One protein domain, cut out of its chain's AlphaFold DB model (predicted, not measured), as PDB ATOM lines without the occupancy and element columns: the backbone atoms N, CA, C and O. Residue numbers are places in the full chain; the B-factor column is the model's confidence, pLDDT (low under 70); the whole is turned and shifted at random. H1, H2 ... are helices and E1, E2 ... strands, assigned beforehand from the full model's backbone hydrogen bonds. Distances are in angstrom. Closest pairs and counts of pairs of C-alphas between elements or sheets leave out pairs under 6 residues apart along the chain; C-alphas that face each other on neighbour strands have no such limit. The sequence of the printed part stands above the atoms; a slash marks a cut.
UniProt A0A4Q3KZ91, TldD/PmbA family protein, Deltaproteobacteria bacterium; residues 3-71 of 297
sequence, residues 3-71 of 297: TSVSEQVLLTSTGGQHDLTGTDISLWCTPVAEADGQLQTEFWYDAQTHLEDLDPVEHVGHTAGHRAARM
ATOM      1  N   THR A   3     155.554 143.467  94.743       93.00
ATOM      2  CA  THR A   3     156.127 142.390  93.939       93.00
ATOM      3  C   THR A   3     156.997 141.537  94.841       93.00
ATOM      4  O   THR A   3     157.746 142.071  95.660       93.00
ATOM      5  N   SER A   4     156.920 140.224  94.683       92.94
ATOM      6  CA  SER A   4     157.793 139.281  95.366       92.94
ATOM      7  C   SER A   4     158.245 138.184  94.415       92.94
ATOM      8  O   SER A   4     157.513 137.798  93.505       92.94
ATOM      9  N   VAL A   5     159.465 137.707  94.640       93.69
ATOM     10  CA  VAL A   5     160.025 136.515  94.008       93.69
ATOM     11  C   VAL A   5     160.351 135.550  95.135       93.69
ATOM     12  O   VAL A   5     160.888 135.962  96.165       93.69
ATOM     13  N   SER A   6     160.002 134.284  94.957       91.38
ATOM     14  CA  SER A   6     160.255 133.234  95.934       91.38
ATOM     15  C   SER A   6     160.948 132.048  95.286       91.38
ATOM     16  O   SER A   6     160.692 131.713  94.130       91.38
ATOM     17  N   GLU A   7     161.818 131.411  96.058       93.19
ATOM     18  CA  GLU A   7     162.442 130.139  95.727       93.19
ATOM     19  C   GLU A   7     162.213 129.195  96.905       93.19
ATOM     20  O   GLU A   7     162.362 129.577  98.069       93.19
ATOM     21  N   GLN A   8     161.794 127.974  96.606       91.44
ATOM     22  CA  GLN A   8     161.533 126.939  97.591       91.44
ATOM     23  C   GLN A   8     162.295 125.688  97.195       91.44
ATOM     24  O   GLN A   8     162.196 125.245  96.056       91.44
ATOM     25  N   VAL A   9     163.012 125.103  98.152       93.06
ATOM     26  CA  VAL A   9     163.696 123.819  97.991       93.06
ATOM     27  C   VAL A   9     163.226 122.880  99.093       93.06
ATOM     28  O   VAL A   9     163.291 123.214 100.278       93.06
ATOM     29  N   LEU A  10     162.755 121.697  98.706       92.62
ATOM     30  CA  LEU A  10     162.336 120.636  99.610       92.62
ATOM     31  C   LEU A  10     163.227 119.410  99.411       92.62
ATOM     32  O   LEU A  10     163.278 118.834  98.326       92.62
ATOM     33  N   LEU A  11     163.891 119.001 100.492       93.94
ATOM     34  CA  LEU A  11     164.678 117.774 100.566       93.94
ATOM     35  C   LEU A  11     164.012 116.815 101.551       93.94
ATOM     36  O   LEU A  11     163.710 117.201 102.683       93.94
ATOM     37  N   THR A  12     163.794 115.567 101.145       91.00
ATOM     38  CA  THR A  12     163.181 114.540 101.996       91.00
ATOM     39  C   THR A  12     164.183 113.442 102.346       91.00
ATOM     40  O   THR A  12     165.093 113.121 101.581       91.00
ATOM     41  N   SER A  13     163.996 112.791 103.498       91.81
ATOM     42  CA  SER A  13     164.813 111.634 103.902       91.81
ATOM     43  C   SER A  13     164.625 110.409 102.999       91.81
ATOM     44  O   SER A  13     165.424 109.479 103.056       91.81
ATOM     45  N   THR A  14     163.594 110.410 102.150       89.12
ATOM     46  CA  THR A  14     163.360 109.394 101.116       89.12
ATOM     47  C   THR A  14     164.137 109.665  99.823       89.12
ATOM     48  O   THR A  14     163.987 108.911  98.866       89.12
ATOM     49  N   GLY A  15     164.971 110.713  99.787       90.06
ATOM     50  CA  GLY A  15     165.786 111.084  98.628       90.06
ATOM     51  C   GLY A  15     165.075 111.992  97.623       90.06
ATOM     52  O   GLY A  15     165.593 112.198  96.529       90.06
ATOM     53  N   GLY A  16     163.901 112.528  97.968       91.19
ATOM     54  CA  GLY A  16     163.211 113.528  97.161       91.19
ATOM     55  C   GLY A  16     163.945 114.865  97.218       91.19
ATOM     56  O   GLY A  16     164.317 115.328  98.297       91.19
ATOM     57  N   GLN A  17     164.138 115.474  96.054       95.12
ATOM     58  CA  GLN A  17     164.675 116.817  95.894       95.12
ATOM     59  C   GLN A  17     163.766 117.560  94.925       95.12
ATOM     60  O   GLN A  17     163.594 117.139  93.782       95.12
ATOM     61  N   HIS A  18     163.170 118.641  95.410       93.94
ATOM     62  CA  HIS A  18     162.208 119.425  94.658       93.94
ATOM     63  C   HIS A  18     162.511 120.907  94.805       93.94
ATOM     64  O   HIS A  18     162.827 121.367  95.902       93.94
ATOM     65  N   ASP A  19     162.370 121.641  93.713       93.69
ATOM     66  CA  ASP A  19     162.552 123.080  93.649       93.69
ATOM     67  C   ASP A  19     161.363 123.749  92.951       93.69
ATOM     68  O   ASP A  19     160.723 123.179  92.063       93.69
ATOM     69  N   LEU A  20     161.029 124.953  93.404       92.56
ATOM     70  CA  LEU A  20     159.995 125.788  92.815       92.56
ATOM     71  C   LEU A  20     160.419 127.250  92.902       92.56
ATOM     72  O   LEU A  20     160.781 127.736  93.973       92.56
ATOM     73  N   THR A  21     160.300 127.963  91.790       93.75
ATOM     74  CA  THR A  21     160.418 129.421  91.751       93.75
ATOM     75  C   THR A  21     159.064 130.018  91.408       93.75
ATOM     76  O   THR A  21     158.367 129.528  90.518       93.75
ATOM     77  N   GLY A  22     158.690 131.078  92.112       93.12
ATOM     78  CA  GLY A  22     157.431 131.776  91.906       93.12
ATOM     79  C   GLY A  22     157.613 133.283  91.934       93.12
ATOM     80  O   GLY A  22     158.527 133.806  92.572       93.12
ATOM     81  N   THR A  23     156.694 133.970  91.271       95.50
ATOM     82  CA  THR A  23     156.554 135.422  91.332       95.50
ATOM     83  C   THR A  23     155.120 135.721  91.726       95.50
ATOM     84  O   THR A  23     154.203 135.110  91.182       95.50
ATOM     85  N   ASP A  24     154.930 136.680  92.622       94.62
ATOM     86  CA  ASP A  24     153.620 137.217  92.971       94.62
ATOM     87  C   ASP A  24     153.664 138.735  92.840       94.62
ATOM     88  O   ASP A  24     154.576 139.399  93.345       94.62
ATOM     89  N   ILE A  25     152.674 139.290  92.154       95.69
ATOM     90  CA  ILE A  25     152.547 140.717  91.893       95.69
ATOM     91  C   ILE A  25     151.128 141.120  92.248       95.69
ATOM     92  O   ILE A  25     150.169 140.496  91.807       95.69
ATOM     93  N   SER A  26     150.989 142.166  93.054       96.00
ATOM     94  CA  SER A  26     149.690 142.667  93.483       96.00
ATOM     95  C   SER A  26     149.592 144.179  93.370       96.00
ATOM     96  O   SER A  26     150.548 144.934  93.584       96.00
ATOM     97  N   LEU A  27     148.387 144.630  93.060       95.75
ATOM     98  CA  LEU A  27     148.010 146.025  92.974       95.75
ATOM     99  C   LEU A  27     146.700 146.210  93.728       95.75
ATOM    100  O   LEU A  27     145.787 145.415  93.569       95.75
ATOM    101  N   TRP A  28     146.593 147.256  94.538       96.56
ATOM    102  CA  TRP A  28     145.366 147.572  95.260       96.56
ATOM    103  C   TRP A  28     145.191 149.081  95.389       96.56
ATOM    104  O   TRP A  28     146.162 149.841  95.354       96.56
ATOM    105  N   CYS A  29     143.943 149.502  95.558       97.56
ATOM    106  CA  CYS A  29     143.553 150.874  95.841       97.56
ATOM    107  C   CYS A  29     142.419 150.868  96.870       97.56
ATOM    108  O   CYS A  29     141.481 150.078  96.745       97.56
ATOM    109  N   THR A  30     142.503 151.756  97.860       97.19
ATOM    110  CA  THR A  30     141.513 151.893  98.939       97.19
ATOM    111  C   THR A  30     141.096 153.361  99.057       97.19
ATOM    112  O   THR A  30     141.673 154.096  99.860       97.19
ATOM    113  N   PRO A  31     140.169 153.837  98.212       97.19
ATOM    114  CA  PRO A  31     139.711 155.216  98.251       97.19
ATOM    115  C   PRO A  31     138.699 155.450  99.370       97.19
ATOM    116  O   PRO A  31     138.056 154.530  99.884       97.19
ATOM    117  N   VAL A  32     138.531 156.728  99.694       97.56
ATOM    118  CA  VAL A  32     137.475 157.229 100.570       97.56
ATOM    119  C   VAL A  32     136.600 158.164  99.745       97.56
ATOM    120  O   VAL A  32     137.111 159.091  99.120       97.56
ATOM    121  N   ALA A  33     135.298 157.898  99.722       97.19
ATOM    122  CA  ALA A  33     134.289 158.779  99.151       97.19
ATOM    123  C   ALA A  33     133.541 159.492 100.284       97.19
ATOM    124  O   ALA A  33     133.255 158.881 101.315       97.19
ATOM    125  N   GLU A  34     133.217 160.766 100.082       96.69
ATOM    126  CA  GLU A  34     132.490 161.592 101.046       96.69
ATOM    127  C   GLU A  34     131.333 162.311 100.352       96.69
ATOM    128  O   GLU A  34     131.523 162.929  99.303       96.69
ATOM    129  N   ALA A  35     130.144 162.242 100.947       95.44
ATOM    130  CA  ALA A  35     129.007 163.093 100.611       95.44
ATOM    131  C   ALA A  35     128.112 163.252 101.844       95.44
ATOM    132  O   ALA A  35     127.941 162.304 102.608       95.44
ATOM    133  N   ASP A  36     127.560 164.450 102.050       93.25
ATOM    134  CA  ASP A  36     126.621 164.759 103.141       93.25
ATOM    135  C   ASP A  36     127.114 164.338 104.544       93.25
ATOM    136  O   ASP A  36     126.338 163.927 105.406       93.25
ATOM    137  N   GLY A  37     128.430 164.418 104.776       90.75
ATOM    138  CA  GLY A  37     129.071 164.021 106.035       90.75
ATOM    139  C   GLY A  37     129.179 162.505 106.260       90.75
ATOM    140  O   GLY A  37     129.659 162.086 107.314       90.75
ATOM    141  N   GLN A  38     128.765 161.673 105.299       92.12
ATOM    142  CA  GLN A  38     128.975 160.227 105.314       92.12
ATOM    143  C   GLN A  38     130.265 159.870 104.569       92.12
ATOM    144  O   GLN A  38     130.458 160.255 103.416       92.12
ATOM    145  N   LEU A  39     131.120 159.077 105.218       94.81
ATOM    146  CA  LEU A  39     132.344 158.531 104.633       94.81
ATOM    147  C   LEU A  39     132.140 157.070 104.242       94.81
ATOM    148  O   LEU A  39     131.622 156.275 105.026       94.81
ATOM    149  N   GLN A  40     132.598 156.710 103.048       95.56
ATOM    150  CA  GLN A  40     132.586 155.342 102.547       95.56
ATOM    151  C   GLN A  40     133.981 154.940 102.092       95.56
ATOM    152  O   GLN A  40     134.603 155.610 101.269       95.56
ATOM    153  N   THR A  41     134.478 153.830 102.628       94.38
ATOM    154  CA  THR A  41     135.771 153.256 102.251       94.38
ATOM    155  C   THR A  41     135.536 151.901 101.620       94.38
ATOM    156  O   THR A  41     135.035 151.000 102.285       94.38
ATOM    157  N   GLU A  42     135.953 151.733 100.375       94.75
ATOM    158  CA  GLU A  42     135.969 150.450  99.670       94.75
ATOM    159  C   GLU A  42     137.372 150.180  99.140       94.75
ATOM    160  O   GLU A  42     138.278 150.996  99.301       94.75
ATOM    161  N   PHE A  43     137.569 149.013  98.533       94.69
ATOM    162  CA  PHE A  43     138.822 148.703  97.864       94.69
ATOM    163  C   PHE A  43     138.591 147.937  96.567       94.69
ATOM    164  O   PHE A  43     137.541 147.328  96.341       94.69
ATOM    165  N   TRP A  44     139.610 147.965  95.721       96.44
ATOM    166  CA  TRP A  44     139.769 147.034  94.615       96.44
ATOM    167  C   TRP A  44     141.224 146.600  94.537       96.44
ATOM    168  O   TRP A  44     142.121 147.335  94.958       96.44
ATOM    169  N   TYR A  45     141.459 145.401  94.022       96.19
ATOM    170  CA  TYR A  45     142.797 144.851  93.895       96.19
ATOM    171  C   TYR A  45     142.872 143.839  92.765       96.19
ATOM    172  O   TYR A  45     141.858 143.256  92.395       96.19
ATOM    173  N   ASP A  46     144.079 143.592  92.281       96.56
ATOM    174  CA  ASP A  46     144.434 142.450  91.452       96.56
ATOM    175  C   ASP A  46     145.704 141.788  91.996       96.56
ATOM    176  O   ASP A  46     146.538 142.447  92.625       96.56
ATOM    177  N   ALA A  47     145.832 140.482  91.785       96.06
ATOM    178  CA  ALA A  47     146.997 139.711  92.188       96.06
ATOM    179  C   ALA A  47     147.247 138.569  91.199       96.06
ATOM    180  O   ALA A  47     146.395 137.695  91.020       96.06
ATOM    181  N   GLN A  48     148.425 138.585  90.579       96.44
ATOM    182  CA  GLN A  48     148.822 137.686  89.498       96.44
ATOM    183  C   GLN A  48     150.266 137.217  89.675       96.44
ATOM    184  O   GLN A  48     151.035 137.780  90.450       96.44
ATOM    185  N   THR A  49     150.649 136.187  88.920       95.81
ATOM    186  CA  THR A  49     152.030 135.671  88.916       95.81
ATOM    187  C   THR A  49     152.901 136.274  87.814       95.81
ATOM    188  O   THR A  49     154.112 136.075  87.794       95.81
ATOM    189  N   HIS A  50     152.285 136.999  86.879       94.75
ATOM    190  CA  HIS A  50     152.920 137.601  85.711       94.75
ATOM    191  C   HIS A  50     152.457 139.050  85.581       94.75
ATOM    192  O   HIS A  50     151.297 139.359  85.854       94.75
ATOM    193  N   LEU A  51     153.369 139.945  85.195       93.94
ATOM    194  CA  LEU A  51     153.090 141.381  85.176       93.94
ATOM    195  C   LEU A  51     152.072 141.736  84.090       93.94
ATOM    196  O   LEU A  51     151.224 142.590  84.315       93.94
ATOM    197  N   GLU A  52     152.143 141.072  82.936       94.62
ATOM    198  CA  GLU A  52     151.242 141.313  81.808       94.62
ATOM    199  C   GLU A  52     149.795 140.874  82.058       94.62
ATOM    200  O   GLU A  52     148.903 141.283  81.320       94.62
ATOM    201  N   ASP A  53     149.569 140.055  83.087       94.44
ATOM    202  CA  ASP A  53     148.238 139.569  83.451       94.44
ATOM    203  C   ASP A  53     147.525 140.507  84.438       94.44
ATOM    204  O   ASP A  53     146.349 140.295  84.720       94.44
ATOM    205  N   LEU A  54     148.224 141.512  84.985       95.06
ATOM    206  CA  LEU A  54     147.625 142.473  85.907       95.06
ATOM    207  C   LEU A  54     146.700 143.450  85.189       95.06
ATOM    208  O   LEU A  54     147.027 143.993  84.131       95.06
ATOM    209  N   ASP A  55     145.597 143.775  85.857       96.12
ATOM    210  CA  ASP A  55     144.755 144.904  85.488       96.12
ATOM    211  C   ASP A  55     145.574 146.210  85.395       96.12
ATOM    212  O   ASP A  55     146.412 146.490  86.265       96.12
ATOM    213  N   PRO A  56     145.282 147.079  84.405       96.38
ATOM    214  CA  PRO A  56     145.859 148.417  84.340       96.38
ATOM    215  C   PRO A  56     145.619 149.218  85.625       96.38
ATOM    216  O   PRO A  56     144.553 149.132  86.248       96.38
ATOM    217  N   VAL A  57     146.582 150.062  86.004       96.44
ATOM    218  CA  VAL A  57     146.498 150.850  87.247       96.44
ATOM    219  C   VAL A  57     145.292 151.785  87.267       96.44
ATOM    220  O   VAL A  57     144.648 151.948  88.306       96.44
ATOM    221  N   GLU A  58     144.930 152.332  86.109       97.50
ATOM    222  CA  GLU A  58     143.754 153.173  85.913       97.50
ATOM    223  C   GLU A  58     142.467 152.382  86.149       97.50
ATOM    224  O   GLU A  58     141.543 152.893  86.779       97.50
ATOM    225  N   HIS A  59     142.414 151.119  85.708       97.44
ATOM    226  CA  HIS A  59     141.261 150.251  85.938       97.44
ATOM    227  C   HIS A  59     141.083 149.954  87.429       97.44
ATOM    228  O   HIS A  59     139.967 150.055  87.946       97.44
ATOM    229  N   VAL A  60     142.170 149.643  88.144       97.62
ATOM    230  CA  VAL A  60     142.099 149.381  89.589       97.62
ATOM    231  C   VAL A  60     141.670 150.628  90.360       97.62
ATOM    232  O   VAL A  60     140.779 150.539  91.206       97.62
ATOM    233  N   GLY A  61     142.242 151.792  90.042       97.88
ATOM    234  CA  GLY A  61     141.866 153.063  90.666       97.88
ATOM    235  C   GLY A  61     140.413 153.454  90.386       97.88
ATOM    236  O   GLY A  61     139.669 153.770  91.316       97.88
ATOM    237  N   HIS A  62     139.980 153.370  89.124       98.06
ATOM    238  CA  HIS A  62     138.609 153.688  88.726       98.06
ATOM    239  C   HIS A  62     137.596 152.749  89.385       98.06
ATOM    240  O   HIS A  62     136.595 153.206  89.935       98.06
ATOM    241  N   THR A  63     137.863 151.441  89.386       97.38
ATOM    242  CA  THR A  63     136.960 150.454  89.991       97.38
ATOM    243  C   THR A  63     136.862 150.646  91.499       97.38
ATOM    244  O   THR A  63     135.756 150.655  92.037       97.38
ATOM    245  N   ALA A  64     137.984 150.873  92.189       97.62
ATOM    246  CA  ALA A  64     137.964 151.158  93.619       97.62
ATOM    247  C   ALA A  64     137.165 152.437  93.927       97.62
ATOM    248  O   ALA A  64     136.329 152.438  94.832       97.62
ATOM    249  N   GLY A  65     137.384 153.509  93.155       97.94
ATOM    250  CA  GLY A  65     136.683 154.784  93.323       97.94
ATOM    251  C   GLY A  65     135.182 154.654  93.084       97.94
ATOM    252  O   GLY A  65     134.384 155.092  93.910       97.94
ATOM    253  N   HIS A  66     134.793 153.971  92.005       97.62
ATOM    254  CA  HIS A  66     133.395 153.679  91.701       97.62
ATOM    255  C   HIS A  66     132.729 152.858  92.813       97.62
ATOM    256  O   HIS A  66     131.611 153.167  93.225       97.62
ATOM    257  N   ARG A  67     133.425 151.845  93.347       96.88
ATOM    258  CA  ARG A  67     132.924 151.030  94.461       96.88
ATOM    259  C   ARG A  67     132.728 151.836  95.743       96.88
ATOM    260  O   ARG A  67     131.741 151.604  96.429       96.88
ATOM    261  N   ALA A  68     133.610 152.783  96.057       97.12
ATOM    262  CA  ALA A  68     133.417 153.668  97.207       97.12
ATOM    263  C   ALA A  68     132.248 154.639  96.977       97.12
ATOM    264  O   ALA A  68     131.375 154.770  97.831       97.12
ATOM    265  N   ALA A  69     132.187 155.264  95.798       97.31
ATOM    266  CA  ALA A  69     131.147 156.231  95.458       97.31
ATOM    267  C   ALA A  69     129.741 155.610  95.436       97.31
ATOM    268  O   ALA A  69     128.807 156.208  95.965       97.31
ATOM    269  N   ARG A  70     129.579 154.390  94.897       96.75
ATOM    270  CA  ARG A  70     128.271 153.703  94.849       96.75
ATOM    271  C   ARG A  70     127.711 153.338  96.228       96.75
ATOM    272  O   ARG A  70     126.546 152.970  96.314       96.75
ATOM    273  N   MET A  71     128.530 153.409  97.280       97.00
ATOM    274  CA  MET A  71     128.114 153.159  98.663       97.00
ATOM    275  C   MET A  71     127.657 154.428  99.397       97.00
ATOM    276  O   MET A  71     127.162 154.330 100.519       97.00
TER     277      MET A  71
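This is residues 3 to 71 of the 297 residues of the protein "TldD/PmbA family protein" of Deltaproteobacteria bacterium (UniProt A0A4Q3KZ91). Picture a long, thin ribbon made of two strand hairpins set end to end, E1 with E2 and E3 with E4, with one helix, H1, packed on the half away from the E1 to E2 turn. The long strand E2 runs on into E3, and on the way back E4 runs on into E5, which folds in beside the last part of E2. The printed part has 69 residues, with five named strands and then one named helix, in the order E1 E2 E3 E4 E5 H1, and its class is mixed, helices and strands. One sheet has the order E1 - E2 - E5 and the other E3 - E4, both antiparallel. The whole is extended, with a radius of gyration of the C-alphas of 19.4 A and spans of 66 by 24 by 14 A.

Start at Thr 3, where E1, residues 3 to 11, forms a hairpin with E2, residues 17 to 29; look for N 4 and O 24, 2.8 A apart and within hydrogen-bond range. The pairing of E2 is staggered: residues 17 to 25 pair with E1, and residues 25 to 29 with E5, residues 44 to 48, where N 27 and O 46 are 2.9 A apart. This sheet is twisted, its C-alphas lying up to 4.4 A off the best plane. E2 runs on at 22 degrees into E3, residues 32 to 35, which forms a hairpin with E4, residues 38 to 41; N 33 and O 40 are 2.8 A apart. E4 runs on into E5 at 2 degrees. H1, residues 57 to 69, is on one face of the sheet E1 E2 E5, two layers, a helix over a sheet, at a height over the sheet of 6.0 A. It runs along the strands, at 23 degrees to E5 on the local plane. Its closest C-alphas to E5 are those of Ala 64 and Trp 44, 4.6 A apart; to E3, those of Ala 69 and Ala 33, 5.5 A. In H1 every O i to N i+4 pair is within hydrogen-bond range.

Find C-alpha 3 at (156.127, 142.390, 93.939); from there E1 runs 26.9 A to C-alpha 11. E2 runs 40.1 A to C-alpha 29 at (143.553, 150.874, 95.841). E3 is 10.3 A long, E4 10.2 A and E5 14.0 A. H1 runs 18.2 A to C-alpha 69 at (131.147, 156.231, 95.458).

Look to Gly 15 and Asp 36 for the two C-alphas farthest apart, 66.6 A. The printed part has no cut and no long link; the link from E5 to H1, 8 residues, is short. The mean pLDDT of the printed part is 95.0, and no printed residue is under 70.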